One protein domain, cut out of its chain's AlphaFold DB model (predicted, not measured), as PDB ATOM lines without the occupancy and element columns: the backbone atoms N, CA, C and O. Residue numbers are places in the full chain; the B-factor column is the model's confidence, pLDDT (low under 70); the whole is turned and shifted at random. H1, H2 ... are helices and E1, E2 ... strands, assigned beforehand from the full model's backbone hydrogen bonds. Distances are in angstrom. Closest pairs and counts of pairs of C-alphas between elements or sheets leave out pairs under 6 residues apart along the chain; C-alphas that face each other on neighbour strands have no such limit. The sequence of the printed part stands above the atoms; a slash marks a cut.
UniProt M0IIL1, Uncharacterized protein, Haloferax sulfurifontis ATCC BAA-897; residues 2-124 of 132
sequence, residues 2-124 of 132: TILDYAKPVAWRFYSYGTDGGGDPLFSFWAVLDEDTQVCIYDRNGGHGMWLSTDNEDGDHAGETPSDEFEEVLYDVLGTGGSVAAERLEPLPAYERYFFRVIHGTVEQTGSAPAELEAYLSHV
ATOM      1  N   THR A   2     -51.538 -24.448  20.381       60.75
ATOM      2  CA  THR A   2     -51.054 -23.232  19.718       60.75
ATOM      3  C   THR A   2     -49.696 -23.495  19.089       60.75
ATOM      4  O   THR A   2     -49.061 -24.519  19.336       60.75
ATOM      5  N   ILE A   3     -49.247 -22.584  18.232       61.56
ATOM      6  CA  ILE A   3     -47.944 -22.715  17.572       61.56
ATOM      7  C   ILE A   3     -46.784 -22.695  18.589       61.56
ATOM      8  O   ILE A   3     -45.745 -23.307  18.355       61.56
ATOM      9  N   LEU A   4     -47.008 -22.093  19.762       63.38
ATOM     10  CA  LEU A   4     -46.037 -22.024  20.855       63.38
ATOM     11  C   LEU A   4     -45.910 -23.317  21.669       63.38
ATOM     12  O   LEU A   4     -44.906 -23.499  22.354       63.38
ATOM     13  N   ASP A   5     -46.856 -24.255  21.538       62.38
ATOM     14  CA  ASP A   5     -46.708 -25.606  22.100       62.38
ATOM     15  C   ASP A   5     -45.552 -26.381  21.431       62.38
ATOM     16  O   ASP A   5     -45.075 -27.385  21.963       62.38
ATOM     17  N   TYR A   6     -45.101 -25.924  20.256       62.53
ATOM     18  CA  TYR A   6     -44.064 -26.567  19.450       62.53
ATOM     19  C   TYR A   6     -42.732 -25.808  19.437       62.53
ATOM     20  O   TYR A   6     -41.689 -26.434  19.246       62.53
ATOM     21  N   ALA A   7     -42.752 -24.488  19.647       67.50
ATOM     22  CA  ALA A   7     -41.559 -23.648  19.649       67.50
ATOM     23  C   ALA A   7     -41.709 -22.486  20.640       67.50
ATOM     24  O   ALA A   7     -42.613 -21.661  20.514       67.50
ATOM     25  N   LYS A   8     -40.792 -22.403  21.614       76.25
ATOM     26  CA  LYS A   8     -40.684 -21.220  22.476       76.25
ATOM     27  C   LYS A   8     -40.117 -20.056  21.651       76.25
ATOM     28  O   LYS A   8     -39.131 -20.284  20.948       76.25
ATOM     29  N   PRO A   9     -40.679 -18.840  21.754       82.38
ATOM     30  CA  PRO A   9     -40.118 -17.672  21.088       82.38
ATOM     31  C   PRO A   9     -38.666 -17.435  21.511       82.38
ATOM     32  O   PRO A   9     -38.329 -17.558  22.689       82.38
ATOM     33  N   VAL A  10     -37.815 -17.095  20.546       86.00
ATOM     34  CA  VAL A  10     -36.414 -16.713  20.773       86.00
ATOM     35  C   VAL A  10     -36.262 -15.214  21.024       86.00
ATOM     36  O   VAL A  10     -35.263 -14.789  21.596       86.00
ATOM     37  N   ALA A  11     -37.247 -14.416  20.603       86.38
ATOM     38  CA  ALA A  11     -37.320 -12.987  20.870       86.38
ATOM     39  C   ALA A  11     -38.763 -12.478  20.766       86.38
ATOM     40  O   ALA A  11     -39.640 -13.136  20.203       86.38
ATOM     41  N   TRP A  12     -38.970 -11.259  21.253       88.19
ATOM     42  CA  TRP A  12     -40.211 -10.507  21.108       88.19
ATOM     43  C   TRP A  12     -39.907  -9.157  20.471       88.19
ATOM     44  O   TRP A  12     -38.835  -8.593  20.701       88.19
ATOM     45  N   ARG A  13     -40.818  -8.656  19.632       90.88
ATOM     46  CA  ARG A  13     -40.591  -7.431  18.855       90.88
ATOM     47  C   ARG A  13     -41.826  -6.548  18.793       90.88
ATOM     48  O   ARG A  13     -42.922  -7.021  18.492       90.88
ATOM     49  N   PHE A  14     -41.622  -5.255  19.000       90.00
ATOM     50  CA  PHE A  14     -42.551  -4.206  18.612       90.00
ATOM     51  C   PHE A  14     -42.193  -3.669  17.233       90.00
ATOM     52  O   PHE A  14     -41.036  -3.388  16.944       90.00
ATOM     53  N   TYR A  15     -43.205  -3.460  16.404       87.19
ATOM     54  CA  TYR A  15     -43.085  -2.731  15.148       87.19
ATOM     55  C   TYR A  15     -44.000  -1.520  15.228       87.19
ATOM     56  O   TYR A  15     -45.214  -1.680  15.362       87.19
ATOM     57  N   SER A  16     -43.419  -0.320  15.203       85.38
ATOM     58  CA  SER A  16     -44.139   0.951  15.306       85.38
ATOM     59  C   SER A  16     -44.300   1.595  13.932       85.38
ATOM     60  O   SER A  16     -43.336   1.737  13.181       85.38
ATOM     61  N   TYR A  17     -45.520   2.027  13.617       83.38
ATOM     62  CA  TYR A  17     -45.908   2.568  12.310       83.38
ATOM     63  C   TYR A  17     -46.345   4.040  12.373       83.38
ATOM     64  O   TYR A  17     -46.867   4.579  11.398       83.38
ATOM     65  N   GLY A  18     -46.165   4.700  13.522       84.00
ATOM     66  CA  GLY A  18     -46.558   6.093  13.750       84.00
ATOM     67  C   GLY A  18     -47.716   6.226  14.738       84.00
ATOM     68  O   GLY A  18     -47.771   5.510  15.734       84.00
ATOM     69  N   THR A  19     -48.631   7.165  14.492       86.31
ATOM     70  CA  THR A  19     -49.787   7.439  15.362       86.31
ATOM     71  C   THR A  19     -51.078   7.557  14.559       86.31
ATOM     72  O   THR A  19     -51.055   7.972  13.401       86.31
ATOM     73  N   ASP A  20     -52.212   7.246  15.180       83.62
ATOM     74  CA  ASP A  20     -53.531   7.474  14.596       83.62
ATOM     75  C   ASP A  20     -53.933   8.966  14.619       83.62
ATOM     76  O   ASP A  20     -53.187   9.843  15.067       83.62
ATOM     77  N   GLY A  21     -55.142   9.273  14.138       80.44
ATOM     78  CA  GLY A  21     -55.681  10.640  14.130       80.44
ATOM     79  C   GLY A  21     -55.920  11.250  15.520       80.44
ATOM     80  O   GLY A  21     -56.160  12.453  15.611       80.44
ATOM     81  N   GLY A  22     -55.862  10.448  16.586       85.12
ATOM     82  CA  GLY A  22     -55.924  10.870  17.984       85.12
ATOM     83  C   GLY A  22     -54.550  11.063  18.639       85.12
ATOM     84  O   GLY A  22     -54.498  11.498  19.788       85.12
ATOM     85  N   GLY A  23     -53.451  10.788  17.924       84.56
ATOM     86  CA  GLY A  23     -52.081  10.859  18.451       84.56
ATOM     87  C   GLY A  23     -51.643   9.599  19.199       84.56
ATOM     88  O   GLY A  23     -50.612   9.591  19.868       84.56
ATOM     89  N   ASP A  24     -52.426   8.537  19.087       86.50
ATOM     90  CA  ASP A  24     -52.239   7.293  19.802       86.50
ATOM     91  C   ASP A  24     -51.343   6.351  18.966       86.50
ATOM     92  O   ASP A  24     -51.508   6.288  17.746       86.50
ATOM     93  N   PRO A  25     -50.363   5.636  19.553       88.44
ATOM     94  CA  PRO A  25     -49.346   4.907  18.783       88.44
ATOM     95  C   PRO A  25     -49.952   3.757  17.984       88.44
ATOM     96  O   PRO A  25     -50.688   2.961  18.556       88.44
ATOM     97  N   LEU A  26     -49.597   3.619  16.708       86.75
ATOM     98  CA  LEU A  26     -49.915   2.470  15.861       86.75
ATOM     99  C   LEU A  26     -48.739   1.500  15.882       86.75
ATOM    100  O   LEU A  26     -47.633   1.865  15.493       86.75
ATOM    101  N   PHE A  27     -48.979   0.272  16.326       88.06
ATOM    102  CA  PHE A  27     -47.932  -0.731  16.448       88.06
ATOM    103  C   PHE A  27     -48.498  -2.149  16.416       88.06
ATOM    104  O   PHE A  27     -49.697  -2.363  16.618       88.06
ATOM    105  N   SER A  28     -47.600  -3.110  16.237       88.06
ATOM    106  CA  SER A  28     -47.866  -4.531  16.454       88.06
ATOM    107  C   SER A  28     -46.780  -5.169  17.316       88.06
ATOM    108  O   SER A  28     -45.625  -4.757  17.245       88.06
ATOM    109  N   PHE A  29     -47.151  -6.175  18.100       89.00
ATOM    110  CA  PHE A  29     -46.274  -6.953  18.966       89.00
ATOM    111  C   PHE A  29     -46.222  -8.406  18.492       89.00
ATOM    112  O   PHE A  29     -47.268  -9.020  18.252       89.00
ATOM    113  N   TRP A  30     -45.012  -8.938  18.341       88.75
ATOM    114  CA  TRP A  30     -44.747 -10.213  17.681       88.75
ATOM    115  C   TRP A  30     -43.852 -11.126  18.514       88.75
ATOM    116  O   TRP A  30     -42.930 -10.665  19.189       88.75
ATOM    117  N   ALA A  31     -44.108 -12.427  18.396       87.25
ATOM    118  CA  ALA A  31     -43.235 -13.499  18.849       87.25
ATOM    119  C   ALA A  31     -42.362 -13.939  17.674       87.25
ATOM    120  O   ALA A  31     -42.888 -14.326  16.629       87.25
ATOM    121  N   VAL A  32     -41.046 -13.919  17.846       87.38
ATOM    122  CA  VAL A  32     -40.092 -14.454  16.869       87.38
ATOM    123  C   VAL A  32     -39.768 -15.882  17.282       87.38
ATOM    124  O   VAL A  32     -39.250 -16.095  18.377       87.38
ATOM    125  N   LEU A  33     -40.102 -16.862  16.444       84.38
ATOM    126  CA  LEU A  33     -39.856 -18.280  16.728       84.38
ATOM    127  C   LEU A  33     -38.501 -18.725  16.176       84.38
ATOM    128  O   LEU A  33     -37.767 -19.443  16.851       84.38
ATOM    129  N   ASP A  34     -38.164 -18.256  14.978       84.06
ATOM    130  CA  ASP A  34     -36.887 -18.468  14.302       84.06
ATOM    131  C   ASP A  34     -36.656 -17.365  13.249       84.06
ATOM    132  O   ASP A  34     -37.396 -16.380  13.210       84.06
ATOM    133  N   GLU A  35     -35.605 -17.503  12.435       79.19
ATOM    134  CA  GLU A  35     -35.225 -16.523  11.403       79.19
ATOM    135  C   GLU A  35     -36.319 -16.312  10.341       79.19
ATOM    136  O   GLU A  35     -36.421 -15.221   9.789       79.19
ATOM    137  N   ASP A  36     -37.168 -17.316  10.098       80.00
ATOM    138  CA  ASP A  36     -38.170 -17.309   9.028       80.00
ATOM    139  C   ASP A  36     -39.615 -17.214   9.556       80.00
ATOM    140  O   ASP A  36     -40.560 -17.017   8.786       80.00
ATOM    141  N   THR A  37     -39.810 -17.368  10.868       81.81
ATOM    142  CA  THR A  37     -41.133 -17.550  11.471       81.81
ATOM    143  C   THR A  37     -41.384 -16.552  12.590       81.81
ATOM    144  O   THR A  37     -40.784 -16.607  13.667       81.81
ATOM    145  N   GLN A  38     -42.367 -15.682  12.364       84.75
ATOM    146  CA  GLN A  38     -42.858 -14.722  13.347       84.75
ATOM    147  C   GLN A  38     -44.383 -14.782  13.444       84.75
ATOM    148  O   GLN A  38     -45.079 -15.026  12.457       84.75
ATOM    149  N   VAL A  39     -44.909 -14.549  14.644       83.00
ATOM    150  CA  VAL A  39     -46.343 -14.621  14.945       83.00
ATOM    151  C   VAL A  39     -46.801 -13.315  15.576       83.00
ATOM    152  O   VAL A  39     -46.285 -12.910  16.616       83.00
ATOM    153  N   CYS A  40     -47.785 -12.660  14.962       84.75
ATOM    154  CA  CYS A  40     -48.384 -11.447  15.504       84.75
ATOM    155  C   CYS A  40     -49.283 -11.803  16.688       84.75
ATOM    156  O   CYS A  40     -50.258 -12.534  16.531       84.75
ATOM    157  N   ILE A  41     -48.978 -11.252  17.857       83.75
ATOM    158  CA  ILE A  41     -49.723 -11.488  19.103       83.75
ATOM    159  C   ILE A  41     -50.768 -10.395  19.292       83.75
ATOM    160  O   ILE A  41     -51.877 -10.633  19.766       83.75
ATOM    161  N   TYR A  42     -50.402  -9.172  18.917       84.81
ATOM    162  CA  TYR A  42     -51.255  -8.009  19.041       84.81
ATOM    163  C   TYR A  42     -50.985  -7.056  17.887       84.81
ATOM    164  O   TYR A  42     -49.842  -6.678  17.653       84.81
ATOM    165  N   ASP A  43     -52.031  -6.640  17.182       86.19
ATOM    166  CA  ASP A  43     -51.947  -5.577  16.186       86.19
ATOM    167  C   ASP A  43     -52.988  -4.515  16.502       86.19
ATOM    168  O   ASP A  43     -54.199  -4.741  16.409       86.19
ATOM    169  N   ARG A  44     -52.508  -3.328  16.856       81.81
ATOM    170  CA  ARG A  44     -53.384  -2.198  17.128       81.81
ATOM    171  C   ARG A  44     -53.970  -1.599  15.848       81.81
ATOM    172  O   ARG A  44     -55.020  -0.965  15.894       81.81
ATOM    173  N   ASN A  45     -53.335  -1.810  14.699       74.44
ATOM    174  CA  ASN A  45     -53.772  -1.255  13.422       74.44
ATOM    175  C   ASN A  45     -54.903  -2.075  12.759       74.44
ATOM    176  O   ASN A  45     -55.136  -1.969  11.556       74.44
ATOM    177  N   GLY A  46     -55.598  -2.935  13.511       63.28
ATOM    178  CA  GLY A  46     -56.745  -3.692  13.002       63.28
ATOM    179  C   GLY A  46     -56.395  -4.708  11.909       63.28
ATOM    180  O   GLY A  46     -57.213  -4.962  11.027       63.28
ATOM    181  N   GLY A  47     -55.185  -5.271  11.939       57.19
ATOM    182  CA  GLY A  47     -54.701  -6.278  10.993       57.19
ATOM    183  C   GLY A  47     -53.852  -5.717   9.852       57.19
ATOM    184  O   GLY A  47     -53.317  -6.492   9.062       57.19
ATOM    185  N   HIS A  48     -53.712  -4.393   9.740       56.25
ATOM    186  CA  HIS A  48     -52.863  -3.760   8.728       56.25
ATOM    187  C   HIS A  48     -51.363  -3.873   9.042       56.25
ATOM    188  O   HIS A  48     -50.564  -3.863   8.109       56.25
ATOM    189  N   GLY A  49     -50.974  -4.024  10.316       55.28
ATOM    190  CA  GLY A  49     -49.576  -4.224  10.712       55.28
ATOM    191  C   GLY A  49     -49.003  -5.541  10.185       55.28
ATOM    192  O   GLY A  49     -47.848  -5.590   9.791       55.28
ATOM    193  N   MET A  50     -49.843  -6.575  10.045       56.88
ATOM    194  CA  MET A  50     -49.460  -7.873   9.462       56.88
ATOM    195  C   MET A  50     -49.048  -7.809   7.983       56.88
ATOM    196  O   MET A  50     -48.435  -8.745   7.481       56.88
ATOM    197  N   TRP A  51     -49.403  -6.734   7.275       54.84
ATOM    198  CA  TRP A  51     -49.083  -6.542   5.855       54.84
ATOM    199  C   TRP A  51     -47.939  -5.548   5.628       54.84
ATOM    200  O   TRP A  51     -47.477  -5.386   4.497       54.84
ATOM    201  N   LEU A  52     -47.478  -4.879   6.688       55.19
ATOM    202  CA  LEU A  52     -46.298  -4.028   6.655       55.19
ATOM    203  C   LEU A  52     -45.079  -4.930   6.845       55.19
ATOM    204  O   LEU A  52     -44.642  -5.161   7.960       55.19
ATOM    205  N   SER A  53     -44.607  -5.487   5.726       48.94
ATOM    206  CA  SER A  53     -43.322  -6.172   5.529       48.94
ATOM    207  C   SER A  53     -42.423  -6.240   6.775       48.94
ATOM    208  O   SER A  53     -41.612  -5.341   7.003       48.94
ATOM    209  N   THR A  54     -42.486  -7.359   7.495       52.34
ATOM    210  CA  THR A  54     -41.491  -7.777   8.498       52.34
ATOM    211  C   THR A  54     -40.102  -8.037   7.889       52.34
ATOM    212  O   THR A  54     -39.143  -8.206   8.630       52.34
ATOM    213  N   ASP A  55     -39.986  -8.029   6.552       45.56
ATOM    214  CA  ASP A  55     -38.778  -8.357   5.773       45.56
ATOM    215  C   ASP A  55     -37.728  -7.239   5.662       45.56
ATOM    216  O   ASP A  55     -36.727  -7.413   4.970       45.56
ATOM    217  N   ASN A  56     -37.913  -6.082   6.297       40.94
ATOM    218  CA  ASN A  56     -36.961  -4.983   6.146       40.94
ATOM    219  C   ASN A  56     -36.297  -4.633   7.477       40.94
ATOM    220  O   ASN A  56     -36.689  -3.678   8.144       40.94
ATOM    221  N   GLU A  57     -35.206  -5.339   7.790       47.78
ATOM    222  CA  GLU A  57     -34.157  -4.812   8.679       47.78
ATOM    223  C   GLU A  57     -33.592  -3.461   8.166       47.78
ATOM    224  O   GLU A  57     -32.988  -2.718   8.931       47.78
ATOM    225  N   ASP A  58     -33.875  -3.101   6.904       43.75
ATOM    226  CA  ASP A  58     -33.442  -1.872   6.221       43.75
ATOM    227  C   ASP A  58     -34.571  -0.837   5.959       43.75
ATOM    228  O   ASP A  58     -34.413   0.071   5.137       43.75
ATOM    229  N   GLY A  59     -35.733  -0.956   6.612       50.59
ATOM    230  CA  GLY A  59     -36.869  -0.034   6.445       50.59
ATOM    231  C   GLY A  59     -37.052   0.943   7.612       50.59
ATOM    232  O   GLY A  59     -36.585   0.689   8.716       50.59
ATOM    233  N   ASP A  60     -37.824   2.018   7.403       51.91
ATOM    234  CA  ASP A  60     -38.199   3.031   8.420       51.91
ATOM    235  C   ASP A  60     -38.947   2.464   9.662       51.91
ATOM    236  O   ASP A  60     -39.348   3.221  10.546       51.91
ATOM    237  N   HIS A  61     -39.143   1.140   9.746       63.72
ATOM    238  CA  HIS A  61     -39.925   0.431  10.764       63.72
ATOM    239  C   HIS A  61     -39.220  -0.858  11.232       63.72
ATOM    240  O   HIS A  61     -39.781  -1.951  11.140       63.72
ATOM    241  N   ALA A  62     -37.973  -0.746  11.701       72.25
ATOM    242  CA  ALA A  62     -37.237  -1.872  12.278       72.25
ATOM    243  C   ALA A  62     -37.897  -2.379  13.576       72.25
ATOM    244  O   ALA A  62     -38.435  -1.596  14.357       72.25
ATOM    245  N   GLY A  63     -37.842  -3.693  13.808       79.62
ATOM    246  CA  GLY A  63     -38.410  -4.316  15.004       79.62
ATOM    247  C   GLY A  63     -37.617  -3.979  16.271       79.62
ATOM    248  O   GLY A  63     -36.445  -4.337  16.401       79.62
ATOM    249  N   GLU A  64     -38.269  -3.359  17.246       89.06
ATOM    250  CA  GLU A  64     -37.684  -2.952  18.523       89.06
ATOM    251  C   GLU A  64     -37.901  -4.040  19.583       89.06
ATOM    252  O   GLU A  64     -39.001  -4.574  19.725       89.06
ATOM    253  N   THR A  65     -36.849  -4.402  20.320       90.88
ATOM    254  CA  THR A  65     -36.991  -5.276  21.496       90.88
ATOM    255  C   THR A  65     -37.781  -4.526  22.576       90.88
ATOM    256  O   THR A  65     -37.554  -3.321  22.727       90.88
ATOM    257  N   PRO A  66     -38.674  -5.196  23.330       92.06
ATOM    258  CA  PRO A  66     -39.218  -4.646  24.567       92.06
ATOM    259  C   PRO A  66     -38.116  -4.072  25.462       92.06
ATOM    260  O   PRO A  66     -37.029  -4.643  25.560       92.06
ATOM    261  N   SER A  67     -38.374  -2.926  26.082       93.19
ATOM    262  CA  SER A  67     -37.413  -2.322  26.998       93.19
ATOM    263  C   SER A  67     -37.333  -3.087  28.322       93.19
ATOM    264  O   SER A  67     -38.350  -3.559  28.834       93.19
ATOM    265  N   ASP A  68     -36.136  -3.141  28.915       91.12
ATOM    266  CA  ASP A  68     -35.914  -3.776  30.224       91.12
ATOM    267  C   ASP A  68     -36.864  -3.204  31.299       91.12
ATOM    268  O   ASP A  68     -37.460  -3.953  32.068       91.12
ATOM    269  N   GLU A  69     -37.077  -1.879  31.321       90.88
ATOM    270  CA  GLU A  69     -38.000  -1.235  32.273       90.88
ATOM    271  C   GLU A  69     -39.450  -1.689  32.052       90.88
ATOM    272  O   GLU A  69     -40.195  -1.869  33.014       90.88
ATOM    273  N   PHE A  70     -39.878  -1.883  30.803       90.94
ATOM    274  CA  PHE A  70     -41.215  -2.398  30.518       90.94
ATOM    275  C   PHE A  70     -41.380  -3.847  30.988       90.94
ATOM    276  O   PHE A  70     -42.416  -4.180  31.569       90.94
ATOM    277  N   GLU A  71     -40.366  -4.691  30.792       88.75
ATOM    278  CA  GLU A  71     -40.366  -6.063  31.307       88.75
ATOM    279  C   GLU A  71     -40.390  -6.092  32.844       88.75
ATOM    280  O   GLU A  71     -41.203  -6.813  33.424       88.75
ATOM    281  N   GLU A  72     -39.600  -5.251  33.518       87.25
ATOM    282  CA  GLU A  72     -39.631  -5.113  34.982       87.25
ATOM    283  C   GLU A  72     -41.007  -4.658  35.491       87.25
ATOM    284  O   GLU A  72     -41.538  -5.198  36.462       87.25
ATOM    285  N   VAL A  73     -41.622  -3.686  34.815       87.38
ATOM    286  CA  VAL A  73     -42.968  -3.200  35.138       87.38
ATOM    287  C   VAL A  73     -44.013  -4.316  35.009       87.38
ATOM    288  O   VAL A  73     -44.897  -4.428  35.861       87.38
ATOM    289  N   LEU A  74     -43.930  -5.147  33.968       85.62
ATOM    290  CA  LEU A  74     -44.817  -6.302  33.799       85.62
ATOM    291  C   LEU A  74     -44.579  -7.367  34.873       85.62
ATOM    292  O   LEU A  74     -45.550  -7.888  35.427       85.62
ATOM    293  N   TYR A  75     -43.317  -7.664  35.188       83.00
ATOM    294  CA  TYR A  75     -42.948  -8.590  36.258       83.00
ATOM    295  C   TYR A  75     -43.540  -8.148  37.601       83.00
ATOM    296  O   TYR A  75     -44.166  -8.948  38.294       83.00
ATOM    297  N   ASP A  76     -43.416  -6.868  37.952       81.19
ATOM    298  CA  ASP A  76     -43.926  -6.348  39.221       81.19
ATOM    299  C   ASP A  76     -45.450  -6.501  39.329       81.19
ATOM    300  O   ASP A  76     -45.965  -6.935  40.362       81.19
ATOM    301  N   VAL A  77     -46.193  -6.197  38.263       78.94
ATOM    302  CA  VAL A  77     -47.660  -6.322  38.277       78.94
ATOM    303  C   VAL A  77     -48.096  -7.775  38.338       78.94
ATOM    304  O   VAL A  77     -48.923  -8.137  39.172       78.94
ATOM    305  N   LEU A  78     -47.552  -8.607  37.454       74.81
ATOM    306  CA  LEU A  78     -48.058  -9.959  37.221       74.81
ATOM    307  C   LEU A  78     -47.467 -10.969  38.202       74.81
ATOM    308  O   LEU A  78     -48.182 -11.833  38.698       74.81
ATOM    309  N   GLY A  79     -46.175 -10.846  38.505       69.25
ATOM    310  CA  GLY A  79     -45.456 -11.748  39.401       69.25
ATOM    311  C   GLY A  79     -45.658 -11.428  40.881       69.25
ATOM    312  O   GLY A  79     -45.625 -12.334  41.710       69.25
ATOM    313  N   THR A  80     -45.892 -10.159  41.243       69.00
ATOM    314  CA  THR A  80     -46.043  -9.763  42.660       69.00
ATOM    315  C   THR A  80     -47.458  -9.321  43.043       69.00
ATOM    316  O   THR A  80     -47.719  -9.064  44.220       69.00
ATOM    317  N   GLY A  81     -48.384  -9.252  42.076       65.38
ATOM    318  CA  GLY A  81     -49.739  -8.725  42.284       65.38
ATOM    319  C   GLY A  81     -49.744  -7.243  42.676       65.38
ATOM    320  O   GLY A  81     -50.673  -6.771  43.338       65.38
ATOM    321  N   GLY A  82     -48.663  -6.530  42.351       67.50
ATOM    322  CA  GLY A  82     -48.451  -5.137  42.709       67.50
ATOM    323  C   GLY A  82     -49.201  -4.172  41.792       67.50
ATOM    324  O   GLY A  82     -49.650  -4.523  40.705       67.50
ATOM    325  N   SER A  83     -49.307  -2.916  42.220       70.38
ATOM    326  CA  SER A  83     -49.726  -1.816  41.350       70.38
ATOM    327  C   SER A  83     -48.508  -1.045  40.849       70.38
ATOM    328  O   SER A  83     -47.525  -0.867  41.569       70.38
ATOM    329  N   VAL A  84     -48.578  -0.548  39.614       74.88
ATOM    330  CA  VAL A  84     -47.521   0.288  39.032       74.88
ATOM    331  C   VAL A  84     -47.878   1.760  39.171       74.88
ATOM    332  O   VAL A  84     -48.962   2.203  38.789       74.88
ATOM    333  N   ALA A  85     -46.939   2.540  39.705       78.00
ATOM    334  CA  ALA A  85     -47.061   3.989  39.744       78.00
ATOM    335  C   ALA A  85     -47.028   4.562  38.319       78.00
ATOM    336  O   ALA A  85     -46.157   4.213  37.523       78.00
ATOM    337  N   ALA A  86     -47.938   5.491  38.012       76.38
ATOM    338  CA  ALA A  86     -48.029   6.113  36.687       76.38
ATOM    339  C   ALA A  86     -46.700   6.745  36.228       76.38
ATOM    340  O   ALA A  86     -46.364   6.681  35.050       76.38
ATOM    341  N   GLU A  87     -45.920   7.273  37.172       83.62
ATOM    342  CA  GLU A  87     -44.599   7.879  36.957       83.62
ATOM    343  C   GLU A  87     -43.570   6.900  36.366       83.62
ATOM    344  O   GLU A  87     -42.690   7.327  35.626       83.62
ATOM    345  N   ARG A  88     -43.690   5.591  36.642       83.12
ATOM    346  CA  ARG A  88     -42.832   4.560  36.028       83.12
ATOM    347  C   ARG A  88     -43.227   4.254  34.592       83.12
ATOM    348  O   ARG A  88     -42.380   3.903  33.781       83.12
ATOM    349  N   LEU A  89     -44.506   4.418  34.265       84.38
ATOM    350  CA  LEU A  89     -44.977   4.239  32.899       84.38
ATOM    351  C   LEU A  89     -44.600   5.433  32.030       84.38
ATOM    352  O   LEU A  89     -44.291   5.227  30.871       84.38
ATOM    353  N   GLU A  90     -44.621   6.666  32.545       86.81
ATOM    354  CA  GLU A  90     -44.330   7.883  31.770       86.81
ATOM    355  C   GLU A  90     -43.084   7.843  30.864       86.81
ATOM    356  O   GLU A  90     -43.232   8.263  29.710       86.81
ATOM    357  N   PRO A  91     -41.908   7.358  31.314       90.50
ATOM    358  CA  PRO A  91     -40.698   7.314  30.491       90.50
ATOM    359  C   PRO A  91     -40.721   6.243  29.395       90.50
ATOM    360  O   PRO A  91     -39.917   6.332  28.468       90.50
ATOM    361  N   LEU A  92     -41.616   5.253  29.473       91.56
ATOM    362  CA  LEU A  92     -41.681   4.183  28.484       91.56
ATOM    363  C   LEU A  92     -42.148   4.710  27.111       91.56
ATOM    364  O   LEU A  92     -42.985   5.627  27.034       91.56
ATOM    365  N   PRO A  93     -41.685   4.097  26.007       93.56
ATOM    366  CA  PRO A  93     -42.215   4.345  24.676       93.56
ATOM    367  C   PRO A  93     -43.743   4.265  24.631       93.56
ATOM    368  O   PRO A  93     -44.389   3.487  25.338       93.56
ATOM    369  N   ALA A  94     -44.363   5.083  23.778       91.69
ATOM    370  CA  ALA A  94     -45.820   5.177  23.716       91.69
ATOM    371  C   ALA A  94     -46.492   3.820  23.438       91.69
ATOM    372  O   ALA A  94     -47.521   3.530  24.049       91.69
ATOM    373  N   TYR A  95     -45.909   3.001  22.556       90.00
ATOM    374  CA  TYR A  95     -46.431   1.675  22.222       90.00
ATOM    375  C   TYR A  95     -46.371   0.712  23.419       90.00
ATOM    376  O   TYR A  95     -47.367   0.045  23.680       90.00
ATOM    377  N   GLU A  96     -45.294   0.713  24.212       92.94
ATOM    378  CA  GLU A  96     -45.181  -0.119  25.424       92.94
ATOM    379  C   GLU A  96     -46.186   0.306  26.489       92.94
ATOM    380  O   GLU A  96     -46.911  -0.527  27.027       92.94
ATOM    381  N   ARG A  97     -46.327   1.615  26.739       91.31
ATOM    382  CA  ARG A  97     -47.341   2.136  27.677       91.31
ATOM    383  C   ARG A  97     -48.750   1.747  27.262       91.31
ATOM    384  O   ARG A  97     -49.587   1.440  28.109       91.31
ATOM    385  N   TYR A  98     -49.036   1.815  25.964       90.00
ATOM    386  CA  TYR A  98     -50.344   1.442  25.453       90.00
ATOM    387  C   TYR A  98     -50.569  -0.063  25.585       90.00
ATOM    388  O   TYR A  98     -51.607  -0.485  26.087       90.00
ATOM    389  N   PHE A  99     -49.581  -0.866  25.192       89.44
ATOM    390  CA  PHE A  99     -49.644  -2.316  25.295       89.44
ATOM    391  C   PHE A  99     -49.786  -2.782  26.748       89.44
ATOM    392  O   PHE A  99     -50.640  -3.617  27.026       89.44
ATOM    393  N   PHE A 100     -49.069  -2.163  27.693       87.69
ATOM    394  CA  PHE A 100     -49.250  -2.382  29.130       87.69
ATOM    395  C   PHE A 100     -50.706  -2.178  29.557       87.69
ATOM    396  O   PHE A 100     -51.277  -3.025  30.232       87.69
ATOM    397  N   ARG A 101     -51.340  -1.071  29.142       83.81
ATOM    398  CA  ARG A 101     -52.750  -0.791  29.475       83.81
ATOM    399  C   ARG A 101     -53.699  -1.830  28.886       83.81
ATOM    400  O   ARG A 101     -54.696  -2.151  29.523       83.81
ATOM    401  N   VAL A 102     -53.396  -2.335  27.690       81.50
ATOM    402  CA  VAL A 102     -54.161  -3.419  27.063       81.50
ATOM    403  C   VAL A 102     -54.008  -4.699  27.876       81.50
ATOM    404  O   VAL A 102     -55.023  -5.247  28.282       81.50
ATOM    405  N   ILE A 103     -52.777  -5.124  28.180       79.62
ATOM    406  CA  ILE A 103     -52.503  -6.314  28.999       79.62
ATOM    407  C   ILE A 103     -53.196  -6.200  30.353       79.62
ATOM    408  O   ILE A 103     -53.966  -7.079  30.716       79.62
ATOM    409  N   HIS A 104     -52.963  -5.106  31.077       74.56
ATOM    410  CA  HIS A 104     -53.553  -4.866  32.390       74.56
ATOM    411  C   HIS A 104     -55.083  -4.895  32.319       74.56
ATOM    412  O   HIS A 104     -55.731  -5.542  33.132       74.56
ATOM    413  N   GLY A 105     -55.672  -4.269  31.294       68.56
ATOM    414  CA  GLY A 105     -57.112  -4.313  31.055       68.56
ATOM    415  C   GLY A 105     -57.640  -5.710  30.713       68.56
ATOM    416  O   GLY A 105     -58.727  -6.061  31.160       68.56
ATOM    417  N   THR A 106     -56.897  -6.515  29.949       65.81
ATOM    418  CA  THR A 106     -57.251  -7.905  29.615       65.81
ATOM    419  C   THR A 106     -57.144  -8.822  30.832       65.81
ATOM    420  O   THR A 106     -58.048  -9.620  31.055       65.81
ATOM    421  N   VAL A 107     -56.096  -8.672  31.644       58.41
ATOM    422  CA  VAL A 107     -55.889  -9.436  32.884       58.41
ATOM    423  C   VAL A 107     -56.958  -9.096  33.929       58.41
ATOM    424  O   VAL A 107     -57.466  -9.984  34.605       58.41
ATOM    425  N   GLU A 108     -57.359  -7.827  34.048       55.53
ATOM    426  CA  GLU A 108     -58.364  -7.405  35.032       55.53
ATOM    427  C   GLU A 108     -59.819  -7.660  34.603       55.53
ATOM    428  O   GLU A 108     -60.712  -7.710  35.454       55.53
ATOM    429  N   GLN A 109     -60.100  -7.813  33.304       47.31
ATOM    430  CA  GLN A 109     -61.460  -7.983  32.782       47.31
ATOM    431  C   GLN A 109     -61.713  -9.414  32.301       47.31
ATOM    432  O   GLN A 109     -61.854  -9.648  31.107       47.31
ATOM    433  N   THR A 110     -61.812 -10.355  33.248       49.38
ATOM    434  CA  THR A 110     -62.470 -11.678  33.130       49.38
ATOM    435  C   THR A 110     -62.624 -12.206  31.694       49.38
ATOM    436  O   THR A 110     -63.721 -12.215  31.127       49.38
ATOM    437  N   GLY A 111     -61.515 -12.634  31.104       57.06
ATOM    438  CA  GLY A 111     -61.444 -13.310  29.816       57.06
ATOM    439  C   GLY A 111     -60.069 -13.951  29.679       57.06
ATOM    440  O   GLY A 111     -59.088 -13.392  30.156       57.06
ATOM    441  N   SER A 112     -59.984 -15.127  29.059       61.06
ATOM    442  CA  SER A 112     -58.687 -15.770  28.829       61.06
ATOM    443  C   SER A 112     -57.915 -14.983  27.773       61.06
ATOM    444  O   SER A 112     -58.452 -14.714  26.688       61.06
ATOM    445  N   ALA A 113     -56.676 -14.613  28.086       66.94
ATOM    446  CA  ALA A 113     -55.786 -13.977  27.129       66.94
ATOM    447  C   ALA A 113     -55.506 -14.938  25.953       66.94
ATOM    448  O   ALA A 113     -55.660 -16.155  26.081       66.94
ATOM    449  N   PRO A 114     -55.119 -14.434  24.767       71.56
ATOM    450  CA  PRO A 114     -54.576 -15.303  23.728       71.56
ATOM    451  C   PRO A 114     -53.378 -16.085  24.281       71.56
ATOM    452  O   PRO A 114     -52.543 -15.503  24.970       71.56
ATOM    453  N   ALA A 115     -53.255 -17.374  23.964       75.69
ATOM    454  CA  ALA A 115     -52.199 -18.227  24.522       75.69
ATOM    455  C   ALA A 115     -50.783 -17.711  24.204       75.69
ATOM    456  O   ALA A 115     -49.844 -17.916  24.965       75.69
ATOM    457  N   GLU A 116     -50.619 -17.019  23.077       75.62
ATOM    458  CA  GLU A 116     -49.367 -16.371  22.704       75.62
ATOM    459  C   GLU A 116     -49.019 -15.197  23.620       75.62
ATOM    460  O   GLU A 116     -47.851 -14.989  23.952       75.62
ATOM    461  N   LEU A 117     -50.040 -14.461  24.062       78.19
ATOM    462  CA  LEU A 117     -49.884 -13.427  25.069       78.19
ATOM    463  C   LEU A 117     -49.589 -14.058  26.432       78.19
ATOM    464  O   LEU A 117     -48.673 -13.607  27.103       78.19
ATOM    465  N   GLU A 118     -50.283 -15.131  26.816       77.75
ATOM    466  CA  GLU A 118     -49.992 -15.865  28.058       77.75
ATOM    467  C   GLU A 118     -48.540 -16.351  28.101       77.75
ATOM    468  O   GLU A 118     -47.847 -16.128  29.088       77.75
ATOM    469  N   ALA A 119     -48.034 -16.918  27.002       78.12
ATOM    470  CA  ALA A 119     -46.646 -17.362  26.907       78.12
ATOM    471  C   ALA A 119     -45.638 -16.215  27.090       78.12
ATOM    472  O   ALA A 119     -44.603 -16.413  27.727       78.12
ATOM    473  N   TYR A 120     -45.932 -15.021  26.563       83.88
ATOM    474  CA  TYR A 120     -45.124 -13.828  26.826       83.88
ATOM    475  C   TYR A 120     -45.161 -13.441  28.306       83.88
ATOM    476  O   TYR A 120     -44.117 -13.240  28.922       83.88
ATOM    477  N   LEU A 121     -46.354 -13.376  28.897       81.56
ATOM    478  CA  LEU A 121     -46.525 -12.976  30.293       81.56
ATOM    479  C   LEU A 121     -45.827 -13.958  31.246       81.56
ATOM    480  O   LEU A 121     -45.119 -13.519  32.148       81.56
ATOM    481  N   SER A 122     -45.937 -15.268  31.009       79.25
ATOM    482  CA  SER A 122     -45.202 -16.292  31.764       79.25
ATOM    483  C   SER A 122     -43.691 -16.239  31.525       79.25
ATOM    484  O   SER A 122     -42.920 -16.580  32.416       79.25
ATOM    485  N   HIS A 123     -43.234 -15.822  30.341       82.25
ATOM    486  CA  HIS A 123     -41.806 -15.626  30.088       82.25
ATOM    487  C   HIS A 123     -41.239 -14.479  30.932       82.25
ATOM    488  O   HIS A 123     -40.199 -14.654  31.562       82.25
ATOM    489  N   VAL A 124     -41.942 -13.344  30.968       80.88
ATOM    490  CA  VAL A 124     -41.511 -12.146  31.700       80.88
ATOM    491  C   VAL A 124     -41.642 -12.338  33.210       80.88
ATOM    492  O   VAL A 124     -40.716 -12.036  33.953       80.88
TER     493      VAL A 124
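Overview. This is residues 2 to 124 of the 132 residues of an uncharacterized protein of Haloferax sulfurifontis ATCC BAA-897 (UniProt M0IIL1). A strongly twisted sheet of three strands, E1, E2 and E3, has two helices, H3 and H4, across one face, with H1 beyond them, farther from the sheet, and the short H2 near H1 and H3. The long link from E3 to H1, residues 44 to 67, loops out past the sheet's other face before it comes back to the helices' side. The printed part has 123 residues with three named strands followed by four named helices, E1 E2 E3 H1 H2 H3 H4; the sheet's order is E1 - E2 - E3, all antiparallel, and the class is mixed, helices and strands. The whole is compact, with a radius of gyration of the C-alphas of 14.4 A and spans of 38 by 38 by 26 A.

Along the chain. E1, residues 11 to 19, begins at C-alpha 11 (-37.320, -12.987, 20.870) and is 24.6 A long. E2, residues 25 to 32, is 21.5 A long, and E3, residues 38 to 43, 13.2 A. H1, residues 68 to 80, is 17.1 A long and begins at C-alpha 68 (-35.914, -3.776, 30.224). H2 has four residues, 86 to 89. H3, residues 94 to 108, is 21.1 A long. H4, residues 115 to 124, is 14.2 A long and ends at C-alpha 124 (-41.511, -12.146, 31.700).

Arrangement. E1, E2 and E3 form a meander, each strand the antiparallel neighbour of the one before. The hairpin E1 and E2 has N 13 and O 30 at 2.9 A; the hairpin E2 and E3 has N 29 and O 42 at 2.8 A. H3 and H4 lie on the same face of the sheet, which gives two layers, helices on one face of a sheet. H3 has a height over the sheet of 10.3 A and runs across the strands, at 70 degrees to E2 on the local plane; its closest C-alphas to E2 are those of Tyr 95 and Pro 25, 5.5 A. H4 has a height of 10.0 A and also runs across the strands, at 72 degrees to E1 on the local plane. H3 and H4 are apart. H1 is not on the sheet; it touches H4, about perpendicular at 80 degrees, with Tyr 75 and Val 124 the closest C-alphas, 6.0 A. H1 and H3 are close but not clearly touching, with a shallow tilt of 11 degrees, the same way; their closest C-alphas, of Phe 70 and Glu 96, are 6.8 A apart. H2 is not on the sheet and is close to H3 but not clearly touching, with the C-alphas of Leu 89 and Arg 97 at 6.1 A. In H1, H3 and H4 every O i to N i+4 pair is within hydrogen-bond range; H2 is too short for such a pair.

Size, cuts and confidence. The C-alphas farthest apart are those of Asp 58 and Thr 110, 40.8 A. The printed part has no cut. The link from E3 to H1 is long, with 24 residues. Mean pLDDT of the printed part is 76.7; residues 2 to 7, 46 to 61, 79 to 82 and 105 to 113 are under 70.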